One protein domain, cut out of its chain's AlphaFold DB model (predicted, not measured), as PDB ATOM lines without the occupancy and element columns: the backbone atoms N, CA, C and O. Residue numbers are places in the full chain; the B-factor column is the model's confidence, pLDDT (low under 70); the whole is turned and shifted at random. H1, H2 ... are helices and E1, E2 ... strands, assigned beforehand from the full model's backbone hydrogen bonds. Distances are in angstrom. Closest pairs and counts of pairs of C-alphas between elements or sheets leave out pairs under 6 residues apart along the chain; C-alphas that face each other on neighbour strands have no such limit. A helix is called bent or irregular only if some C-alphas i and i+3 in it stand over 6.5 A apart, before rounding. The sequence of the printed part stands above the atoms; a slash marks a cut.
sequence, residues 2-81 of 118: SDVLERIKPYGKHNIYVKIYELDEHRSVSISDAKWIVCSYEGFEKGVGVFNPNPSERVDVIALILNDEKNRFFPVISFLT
ATOM      1  N   SER A   2     169.750 177.824 106.422       62.69
ATOM      2  CA  SER A   2     170.776 178.551 107.203       62.69
ATOM      3  C   SER A   2     170.503 178.568 108.710       62.69
ATOM      4  O   SER A   2     171.394 178.263 109.493       62.69
ATOM      5  N   ASP A   3     169.261 178.835 109.113       79.62
ATOM      6  CA  ASP A   3     168.941 179.088 110.524       79.62
ATOM      7  C   ASP A   3     168.989 177.816 111.375       79.62
ATOM      8  O   ASP A   3     169.438 177.840 112.517       79.62
ATOM      9  N   VAL A   4     168.581 176.676 110.807       80.56
ATOM     10  CA  VAL A   4     168.684 175.376 111.488       80.56
ATOM     11  C   VAL A   4     170.150 175.007 111.700       80.56
ATOM     12  O   VAL A   4     170.506 174.583 112.792       80.56
ATOM     13  N   LEU A   5     171.010 175.215 110.696       85.88
ATOM     14  CA  LEU A   5     172.439 174.898 110.798       85.88
ATOM     15  C   LEU A   5     173.157 175.750 111.850       85.88
ATOM     16  O   LEU A   5     174.027 175.241 112.550       85.88
ATOM     17  N   GLU A   6     172.784 177.022 111.993       89.62
ATOM     18  CA  GLU A   6     173.309 177.878 113.062       89.62
ATOM     19  C   GLU A   6     172.867 177.395 114.448       89.62
ATOM     20  O   GLU A   6     173.681 177.326 115.368       89.62
ATOM     21  N   ARG A   7     171.599 176.991 114.590       88.00
ATOM     22  CA  ARG A   7     171.035 176.518 115.864       88.00
ATOM     23  C   ARG A   7     171.633 175.201 116.343       88.00
ATOM     24  O   ARG A   7     171.718 174.993 117.548       88.00
ATOM     25  N   ILE A   8     172.028 174.315 115.429       92.12
ATOM     26  CA  ILE A   8     172.581 172.999 115.786       92.12
ATOM     27  C   ILE A   8     174.080 173.031 116.064       92.12
ATOM     28  O   ILE A   8     174.634 172.002 116.435       92.12
ATOM     29  N   LYS A   9     174.767 174.174 115.928       91.69
ATOM     30  CA  LYS A   9     176.193 174.250 116.270       91.69
ATOM     31  C   LYS A   9     176.433 173.756 117.711       91.69
ATOM     32  O   LYS A   9     175.648 174.073 118.604       91.69
ATOM     33  N   PRO A  10     177.510 172.984 117.952       92.00
ATOM     34  CA  PRO A  10     178.629 172.706 117.044       92.00
ATOM     35  C   PRO A  10     178.403 171.526 116.081       92.00
ATOM     36  O   PRO A  10     179.335 171.134 115.378       92.00
ATOM     37  N   TYR A  11     177.209 170.937 116.045       93.00
ATOM     38  CA  TYR A  11     176.894 169.847 115.130       93.00
ATOM     39  C   TYR A  11     176.850 170.314 113.670       93.00
ATOM     40  O   TYR A  11     176.548 171.466 113.354       93.00
ATOM     41  N   GLY A  12     177.149 169.383 112.767       93.94
ATOM     42  CA  GLY A  12     176.753 169.480 111.369       93.94
ATOM     43  C   GLY A  12     175.335 168.938 111.185       93.94
ATOM     44  O   GLY A  12     174.730 168.403 112.108       93.94
ATOM     45  N   LYS A  13     174.799 169.037 109.965       94.31
ATOM     46  CA  LYS A  13     173.461 168.501 109.662       94.31
ATOM     47  C   LYS A  13     173.371 166.991 109.896       94.31
ATOM     48  O   LYS A  13     172.382 166.506 110.430       94.31
ATOM     49  N   HIS A  14     174.412 166.270 109.493       95.75
ATOM     50  CA  HIS A  14     174.550 164.833 109.678       95.75
ATOM     51  C   HIS A  14     175.953 164.567 110.205       95.75
ATOM     52  O   HIS A  14     176.937 164.978 109.586       95.75
ATOM     53  N   ASN A  15     176.049 163.891 111.341       95.00
ATOM     54  CA  ASN A  15     177.319 163.512 111.931       95.00
ATOM     55  C   ASN A  15     177.340 162.018 112.225       95.00
ATOM     56  O   ASN A  15     176.354 161.445 112.689       95.00
ATOM     57  N   ILE A  16     178.503 161.422 111.980       94.12
ATOM     58  CA  ILE A  16     178.827 160.053 112.358       94.12
ATOM     59  C   ILE A  16     179.963 160.136 113.372       94.12
ATOM     60  O   ILE A  16     181.004 160.742 113.107       94.12
ATOM     61  N   TYR A  17     179.753 159.541 114.536       92.19
ATOM     62  CA  TYR A  17     180.706 159.488 115.628       92.19
ATOM     63  C   TYR A  17     181.123 158.042 115.842       92.19
ATOM     64  O   TYR A  17     180.288 157.173 116.055       92.19
ATOM     65  N   VAL A  18     182.430 157.786 115.801       91.62
ATOM     66  CA  VAL A  18     182.970 156.422 115.947       91.62
ATOM     67  C   VAL A  18     184.000 156.289 117.062       91.62
ATOM     68  O   VAL A  18     184.609 155.244 117.218       91.62
ATOM     69  N   LYS A  19     184.197 157.345 117.861       90.75
ATOM     70  CA  LYS A  19     185.315 157.460 118.813       90.75
ATOM     71  C   LYS A  19     185.435 156.284 119.791       90.75
ATOM     72  O   LYS A  19     186.542 155.983 120.219       90.75
ATOM     73  N   ILE A  20     184.313 155.692 120.191       91.94
ATOM     74  CA  ILE A  20     184.285 154.620 121.192       91.94
ATOM     75  C   ILE A  20     184.324 153.216 120.583       91.94
ATOM     76  O   ILE A  20     184.374 152.242 121.325       91.94
ATOM     77  N   TYR A  21     184.249 153.110 119.258       91.75
ATOM     78  CA  TYR A  21     184.170 151.833 118.572       91.75
ATOM     79  C   TYR A  21     185.514 151.471 117.957       91.75
ATOM     80  O   TYR A  21     186.237 152.327 117.442       91.75
ATOM     81  N   GLU A  22     185.815 150.179 117.972       90.00
ATOM     82  CA  GLU A  22     186.900 149.624 117.177       90.00
ATOM     83  C   GLU A  22     186.421 149.471 115.733       90.00
ATOM     84  O   GLU A  22     185.343 148.936 115.472       90.00
ATOM     85  N   LEU A  23     187.216 149.994 114.803       91.44
ATOM     86  CA  LEU A  23     186.952 149.883 113.377       91.44
ATOM     87  C   LEU A  23     187.513 148.558 112.859       91.44
ATOM     88  O   LEU A  23     188.659 148.218 113.156       91.44
ATOM     89  N   ASP A  24     186.728 147.843 112.058       91.12
ATOM     90  CA  ASP A  24     187.195 146.641 111.364       91.12
ATOM     91  C   ASP A  24     188.099 146.972 110.154       91.12
ATOM     92  O   ASP A  24     188.436 148.129 109.875       91.12
ATOM     93  N   GLU A  25     188.495 145.943 109.401       93.94
ATOM     94  CA  GLU A  25     189.336 146.074 108.203       93.94
ATOM     95  C   GLU A  25     188.718 146.939 107.089       93.94
ATOM     96  O   GLU A  25     189.439 147.532 106.283       93.94
ATOM     97  N   HIS A  26     187.391 147.072 107.071       92.94
ATOM     98  CA  HIS A  26     186.641 147.917 106.145       92.94
ATOM     99  C   HIS A  26     186.368 149.314 106.707       92.94
ATOM    100  O   HIS A  26     185.713 150.128 106.053       92.94
ATOM    101  N   ARG A  27     186.910 149.624 107.889       87.94
ATOM    102  CA  ARG A  27     186.636 150.848 108.647       87.94
ATOM    103  C   ARG A  27     185.154 150.999 109.003       87.94
ATOM    104  O   ARG A  27     184.666 152.125 109.113       87.94
ATOM    105  N   SER A  28     184.452 149.883 109.188       88.12
ATOM    106  CA  SER A  28     183.077 149.848 109.677       88.12
ATOM    107  C   SER A  28     182.994 149.540 111.168       88.12
ATOM    108  O   SER A  28     183.933 149.045 111.792       88.12
ATOM    109  N   VAL A  29     181.833 149.873 111.733       88.62
ATOM    110  CA  VAL A  29     181.416 149.500 113.083       88.62
ATOM    111  C   VAL A  29     180.123 148.706 112.963       88.62
ATOM    112  O   VAL A  29     179.174 149.166 112.326       88.62
ATOM    113  N   SER A  30     180.065 147.547 113.615       88.44
ATOM    114  CA  SER A  30     178.833 146.777 113.770       88.44
ATOM    115  C   SER A  30     178.238 147.016 115.156       88.44
ATOM    116  O   SER A  30     178.877 146.733 116.169       88.44
ATOM    117  N   ILE A  31     177.016 147.551 115.200       88.94
ATOM    118  CA  ILE A  31     176.280 147.825 116.440       88.94
ATOM    119  C   ILE A  31     174.938 147.101 116.348       88.94
ATOM    120  O   ILE A  31     174.007 147.593 115.715       88.94
ATOM    121  N   SER A  32     174.846 145.909 116.937       85.69
ATOM    122  CA  SER A  32     173.677 145.031 116.774       85.69
ATOM    123  C   SER A  32     172.412 145.555 117.452       85.69
ATOM    124  O   SER A  32     171.313 145.347 116.946       85.69
ATOM    125  N   ASP A  33     172.565 146.238 118.586       89.12
ATOM    126  CA  ASP A  33     171.447 146.550 119.485       89.12
ATOM    127  C   ASP A  33     171.004 148.019 119.397       89.12
ATOM    128  O   ASP A  33     170.131 148.454 120.152       89.12
ATOM    129  N   ALA A  34     171.606 148.800 118.493       93.69
ATOM    130  CA  ALA A  34     171.281 150.210 118.345       93.69
ATOM    131  C   ALA A  34     169.926 150.414 117.664       93.69
ATOM    132  O   ALA A  34     169.560 149.709 116.721       93.69
ATOM    133  N   LYS A  35     169.183 151.421 118.126       95.69
ATOM    134  CA  LYS A  35     167.834 151.724 117.634       95.69
ATOM    135  C   LYS A  35     167.746 153.150 117.136       95.69
ATOM    136  O   LYS A  35     168.272 154.066 117.762       95.69
ATOM    137  N   TRP A  36     167.035 153.341 116.033       95.94
ATOM    138  CA  TRP A  36     166.659 154.678 115.596       95.94
ATOM    139  C   TRP A  36     165.618 155.258 116.547       95.94
ATOM    140  O   TRP A  36     164.582 154.642 116.792       95.94
ATOM    141  N   ILE A  37     165.900 156.449 117.062       95.69
ATOM    142  CA  ILE A  37     164.974 157.245 117.861       95.69
ATOM    143  C   ILE A  37     164.806 158.621 117.225       95.69
ATOM    144  O   ILE A  37     165.718 159.150 116.583       95.69
ATOM    145  N   VAL A  38     163.625 159.199 117.414       94.88
ATOM    146  CA  VAL A  38     163.323 160.574 117.021       94.88
ATOM    147  C   VAL A  38     163.327 161.423 118.283       94.88
ATOM    148  O   VAL A  38     162.689 161.075 119.272       94.88
ATOM    149  N   CYS A  39     164.064 162.524 118.261       94.81
ATOM    150  CA  CYS A  39     164.188 163.441 119.384       94.81
ATOM    151  C   CYS A  39     163.983 164.883 118.932       94.81
ATOM    152  O   CYS A  39     164.210 165.223 117.770       94.81
ATOM    153  N   SER A  40     163.622 165.755 119.865       92.44
ATOM    154  CA  SER A  40     163.817 167.192 119.703       92.44
ATOM    155  C   SER A  40     165.216 167.586 120.152       92.44
ATOM    156  O   SER A  40     165.715 167.071 121.153       92.44
ATOM    157  N   TYR A  41     165.847 168.502 119.421       92.81
ATOM    158  CA  TYR A  41     167.093 169.125 119.859       92.81
ATOM    159  C   TYR A  41     166.795 170.400 120.644       92.81
ATOM    160  O   TYR A  41     166.199 171.336 120.110       92.81
ATOM    161  N   GLU A  42     167.209 170.428 121.908       90.50
ATOM    162  CA  GLU A  42     166.886 171.509 122.848       90.50
ATOM    163  C   GLU A  42     168.067 172.461 123.085       90.50
ATOM    164  O   GLU A  42     167.888 173.543 123.637       90.50
ATOM    165  N   GLY A  43     169.261 172.105 122.605       91.06
ATOM    166  CA  GLY A  43     170.436 172.968 122.642       91.06
ATOM    167  C   GLY A  43     171.722 172.214 122.952       91.06
ATOM    168  O   GLY A  43     171.777 170.985 122.934       91.06
ATOM    169  N   PHE A  44     172.773 172.976 123.241       91.56
ATOM    170  CA  PHE A  44     174.086 172.452 123.595       91.56
ATOM    171  C   PHE A  44     174.513 173.019 124.944       91.56
ATOM    172  O   PHE A  44     174.738 174.221 125.079       91.56
ATOM    173  N   GLU A  45     174.656 172.152 125.942       92.12
ATOM    174  CA  GLU A  45     174.990 172.545 127.306       92.12
ATOM    175  C   GLU A  45     176.154 171.712 127.831       92.12
ATOM    176  O   GLU A  45     176.221 170.503 127.632       92.12
ATOM    177  N   LYS A  46     177.096 172.357 128.531       90.69
ATOM    178  CA  LYS A  46     178.221 171.680 129.210       90.69
ATOM    179  C   LYS A  46     179.019 170.717 128.309       90.69
ATOM    180  O   LYS A  46     179.578 169.736 128.793       90.69
ATOM    181  N   GLY A  47     179.102 171.007 127.009       87.62
ATOM    182  CA  GLY A  47     179.860 170.198 126.050       87.62
ATOM    183  C   GLY A  47     179.092 169.022 125.438       87.62
ATOM    184  O   GLY A  47     179.705 168.235 124.718       87.62
ATOM    185  N   VAL A  48     177.786 168.895 125.693       87.75
ATOM    186  CA  VAL A  48     176.936 167.838 125.132       87.75
ATOM    187  C   VAL A  48     175.639 168.406 124.557       87.75
ATOM    188  O   VAL A  48     175.117 169.415 125.028       87.75
ATOM    189  N   GLY A  49     175.112 167.754 123.521       91.25
ATOM    190  CA  GLY A  49     173.789 168.058 122.984       91.25
ATOM    191  C   GLY A  49     172.691 167.579 123.927       91.25
ATOM    192  O   GLY A  49     172.763 166.471 124.463       91.25
ATOM    193  N   VAL A  50     171.676 168.417 124.115       92.56
ATOM    194  CA  VAL A  50     170.481 168.117 124.902       92.56
ATOM    195  C   VAL A  50     169.380 167.679 123.945       92.56
ATOM    196  O   VAL A  50     168.995 168.420 123.036       92.56
ATOM    197  N   PHE A  51     168.901 166.454 124.139       93.88
ATOM    198  CA  PHE A  51     167.889 165.830 123.297       93.88
ATOM    199  C   PHE A  51     166.752 165.302 124.158       93.88
ATOM    200  O   PHE A  51     166.993 164.635 125.165       93.88
ATOM    201  N   ASN A  52     165.522 165.550 123.726       92.31
ATOM    202  CA  ASN A  52     164.335 165.024 124.381       92.31
ATOM    203  C   ASN A  52     163.683 163.959 123.480       92.31
ATOM    204  O   ASN A  52     163.329 164.258 122.336       92.31
ATOM    205  N   PRO A  53     163.537 162.711 123.965       91.88
ATOM    206  CA  PRO A  53     163.015 161.595 123.177       91.88
ATOM    207  C   PRO A  53     161.499 161.658 122.944       91.88
ATOM    208  O   PRO A  53     160.958 160.804 122.250       91.88
ATOM    209  N   ASN A  54     160.813 162.653 123.509       89.25
ATOM    210  CA  ASN A  54     159.389 162.897 123.316       89.25
ATOM    211  C   ASN A  54     159.201 164.286 122.681       89.25
ATOM    212  O   ASN A  54     158.823 165.233 123.378       89.25
ATOM    213  N   PRO A  55     159.516 164.445 121.380       85.50
ATOM    214  CA  PRO A  55     159.392 165.731 120.705       85.50
ATOM    215  C   PRO A  55     157.939 166.217 120.744       85.50
ATOM    216  O   PRO A  55     157.016 165.474 120.417       85.50
ATOM    217  N   SER A  56     157.740 167.479 121.129       80.31
ATOM    218  CA  SER A  56     156.428 168.132 121.050       80.31
ATOM    219  C   SER A  56     156.216 168.791 119.685       80.31
ATOM    220  O   SER A  56     157.169 169.097 118.970       80.31
ATOM    221  N   GLU A  57     154.963 169.086 119.346       73.44
ATOM    222  CA  GLU A  57     154.583 169.744 118.085       73.44
ATOM    223  C   GLU A  57     155.190 171.146 117.907       73.44
ATOM    224  O   GLU A  57     155.272 171.662 116.793       73.44
ATOM    225  N   ARG A  58     155.643 171.761 119.007       72.62
ATOM    226  CA  ARG A  58     156.237 173.107 119.040       72.62
ATOM    227  C   ARG A  58     157.745 173.113 118.788       72.62
ATOM    228  O   ARG A  58     158.374 174.160 118.894       72.62
ATOM    229  N   VAL A  59     158.340 171.954 118.521       74.88
ATOM    230  CA  VAL A  59     159.780 171.829 118.303       74.88
ATOM    231  C   VAL A  59     160.132 172.208 116.868       74.88
ATOM    232  O   VAL A  59     159.593 171.658 115.910       74.88
ATOM    233  N   ASP A  60     161.124 173.081 116.724       75.00
ATOM    234  CA  ASP A  60     161.585 173.532 115.407       75.00
ATOM    235  C   ASP A  60     162.648 172.626 114.767       75.00
ATOM    236  O   ASP A  60     162.833 172.657 113.549       75.00
ATOM    237  N   VAL A  61     163.405 171.876 115.577       87.31
ATOM    238  CA  VAL A  61     164.535 171.057 115.120       87.31
ATOM    239  C   VAL A  61     164.377 169.624 115.614       87.31
ATOM    240  O   VAL A  61     164.476 169.343 116.811       87.31
ATOM    241  N   ILE A  62     164.169 168.716 114.665       92.00
ATOM    242  CA  ILE A  62     164.060 167.280 114.913       92.00
ATOM    243  C   ILE A  62     165.416 166.627 114.661       92.00
ATOM    244  O   ILE A  62     166.104 166.951 113.692       92.00
ATOM    245  N   ALA A  63     165.794 165.692 115.521       95.25
ATOM    246  CA  ALA A  63     166.974 164.861 115.376       95.25
ATOM    247  C   ALA A  63     166.561 163.390 115.238       95.25
ATOM    248  O   ALA A  63     165.851 162.848 116.082       95.25
ATOM    249  N   LEU A  64     167.033 162.743 114.178       96.94
ATOM    250  CA  LEU A  64     167.033 161.296 114.024       96.94
ATOM    251  C   LEU A  64     168.376 160.767 114.538       96.94
ATOM    252  O   LEU A  64     169.434 161.116 114.004       96.94
ATOM    253  N   ILE A  65     168.332 159.948 115.585       96.94
ATOM    254  CA  ILE A  65     169.516 159.476 116.305       96.94
ATOM    255  C   ILE A  65     169.558 157.956 116.269       96.94
ATOM    256  O   ILE A  65     168.565 157.300 116.575       96.94
ATOM    257  N   LEU A  66     170.715 157.392 115.928       96.38
ATOM    258  CA  LEU A  66     170.982 155.981 116.183       96.38
ATOM    259  C   LEU A  66     171.481 155.874 117.627       96.38
ATOM    260  O   LEU A  66     172.561 156.371 117.932       96.38
ATOM    261  N   ASN A  67     170.675 155.298 118.513       95.88
ATOM    262  CA  ASN A  67     170.932 155.214 119.947       95.88
ATOM    263  C   ASN A  67     171.519 153.850 120.320       95.88
ATOM    264  O   ASN A  67     170.825 152.833 120.252       95.88
ATOM    265  N   ASP A  68     172.782 153.842 120.741       95.06
ATOM    266  CA  ASP A  68     173.433 152.697 121.369       95.06
ATOM    267  C   ASP A  68     173.282 152.813 122.893       95.06
ATOM    268  O   ASP A  68     174.128 153.375 123.595       95.06
ATOM    269  N   GLU A  69     172.160 152.302 123.407       92.56
ATOM    270  CA  GLU A  69     171.811 152.373 124.833       92.56
ATOM    271  C   GLU A  69     172.846 151.678 125.722       92.56
ATOM    272  O   GLU A  69     173.146 152.152 126.821       92.56
ATOM    273  N   LYS A  70     173.420 150.573 125.230       92.50
ATOM    274  CA  LYS A  70     174.398 149.762 125.956       92.50
ATOM    275  C   LYS A  70     175.668 150.557 126.235       92.50
ATOM    276  O   LYS A  70     176.164 150.536 127.359       92.50
ATOM    277  N   ASN A  71     176.164 151.278 125.231       92.56
ATOM    278  CA  ASN A  71     177.371 152.093 125.355       92.56
ATOM    279  C   ASN A  71     177.084 153.561 125.708       92.56
ATOM    280  O   ASN A  71     178.023 154.345 125.853       92.56
ATOM    281  N   ARG A  72     175.805 153.933 125.873       91.94
ATOM    282  CA  ARG A  72     175.346 155.309 126.130       91.94
ATOM    283  C   ARG A  72     175.935 156.298 125.125       91.94
ATOM    284  O   ARG A  72     176.501 157.326 125.502       91.94
ATOM    285  N   PHE A  73     175.833 155.958 123.846       92.19
ATOM    286  CA  PHE A  73     176.483 156.699 122.775       92.19
ATOM    287  C   PHE A  73     175.559 156.892 121.577       92.19
ATOM    288  O   PHE A  73     174.720 156.045 121.278       92.19
ATOM    289  N   PHE A  74     175.729 158.016 120.885       94.50
ATOM    290  CA  PHE A  74     174.964 158.375 119.694       94.50
ATOM    291  C   PHE A  74     175.884 158.313 118.467       94.50
ATOM    292  O   PHE A  74     176.442 159.338 118.070       94.50
ATOM    293  N   PRO A  75     176.094 157.118 117.876       94.75
ATOM    294  CA  PRO A  75     176.923 156.940 116.685       94.75
ATOM    295  C   PRO A  75     176.486 157.791 115.496       94.75
ATOM    296  O   PRO A  75     177.324 158.187 114.693       94.75
ATOM    297  N   VAL A  76     175.189 158.071 115.362       95.62
ATOM    298  CA  VAL A  76     174.659 158.894 114.272       95.62
ATOM    299  C   VAL A  76     173.687 159.910 114.835       95.62
ATOM    300  O   VAL A  76     172.773 159.545 115.571       95.62
ATOM    301  N   ILE A  77     173.863 161.169 114.443       96.44
ATOM    302  CA  ILE A  77     172.914 162.252 114.709       96.44
ATOM    303  C   ILE A  77     172.634 162.950 113.379       96.44
ATOM    304  O   ILE A  77     173.553 163.438 112.720       96.44
ATOM    305  N   SER A  78     171.368 162.971 112.970       96.75
ATOM    306  CA  SER A  78     170.898 163.648 111.761       96.75
ATOM    307  C   SER A  78     169.796 164.636 112.101       96.75
ATOM    308  O   SER A  78     168.732 164.240 112.562       96.75
ATOM    309  N   PHE A  79     170.031 165.915 111.839       94.94
ATOM    310  CA  PHE A  79     169.051 166.972 112.039       94.94
ATOM    311  C   PHE A  79     168.195 167.131 110.788       94.94
ATOM    312  O   PHE A  79     168.706 167.354 109.687       94.94
ATOM    313  N   LEU A  80     166.887 167.013 110.975       90.88
ATOM    314  CA  LEU A  80     165.883 167.114 109.931       90.88
ATOM    315  C   LEU A  80     165.120 168.424 110.102       90.88
ATOM    316  O   LEU A  80     164.694 168.790 111.201       90.88
ATOM    317  N   THR A  81     164.904 169.122 108.994       84.94
ATOM    318  CA  THR A  81     163.845 170.131 108.928       84.94
ATOM    319  C   THR A  81     162.477 169.458 109.057       84.94
ATOM    320  O   THR A  81     162.333 168.260 108.798       84.94
TER     321      THR A  81
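What this domain is: This is residues 2 to 81 of the 118 residues of an uncharacterized protein of Archaeoglobus veneficus (UniProt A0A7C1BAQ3). A single sheet of five strands, strongly twisted, is bent like a trough: the long strand E2 turns sharply, and its second part rises with E3 as a hairpin at one edge. A long unnamed stretch, residues 17 to 34, loops out at one end of the sheet, while the short helix H1 only grazes the sheet. The printed part has 80 residues, with the named elements H1, E1, E2, E3, E4 and E5 in that order along the chain; the class is mostly strand. The sheet runs E1, E5, E4, E2, E3, all antiparallel. The whole is compact, with a radius of gyration of the C-alphas of 13.3 A, yet elongated in outline, spanning 42 by 24 by 24 A.

How they stand to each other: H1, residues 2 to 7, is on the sheet but only grazes it, with its residues 4 to 7. E1, residues 14 to 16, is an edge strand and the antiparallel neighbour of E5, residues 73 to 80; N 15 and O 77 are 2.9 A apart, within hydrogen-bond range. E2, residues 35 to 45, bends by 81 degrees at residue 42, and its closest C-alpha pair with H1 is Arg 7 and Gly 43, 7.7 A. Its pairing is staggered: residues 35 to 40 pair with E4, residues 62 to 68, and residues 40 to 45 with E3, residues 48 to 52. E2 and E3 form a hairpin, with N 42 and O 50 at 2.9 A; E3 is the other edge strand. Between E4 and E2, N 37 and O 65 are 2.8 A apart. E4 and E5 form a hairpin, with N 64 and O 78 at 2.8 A; E5 bends by 56 degrees at residue 76. E1 and E3 are apart, and so are E3 and E5. In H1 every O i to N i+4 pair is within hydrogen-bond range.

Where its parts are: H1 begins at C-alpha 2, (170.776, 178.551, 107.203), and ends at residue 7. E1 covers residues 14 to 16. E2 is the longest strand, 24.0 A from C-alpha 35 at (167.834, 151.724, 117.634) to C-alpha 45. E3, residues 48 to 52, measures 12.9 A, and E4, residues 62 to 68, measures 18.5 A. E5 measures 19.6 A and ends at C-alpha 80, (165.883, 167.114, 109.931).

The domain as a whole: The C-alphas of Glu 25 and Arg 58, the two farthest apart, are 44.1 A apart. The printed part has no cut. The link from E1 to E2, 18 residues, is long; those from E2 to E3 and from E4 to E5 are tight. The mean pLDDT of the printed part is 90.4, and residue 2 alone is under 70.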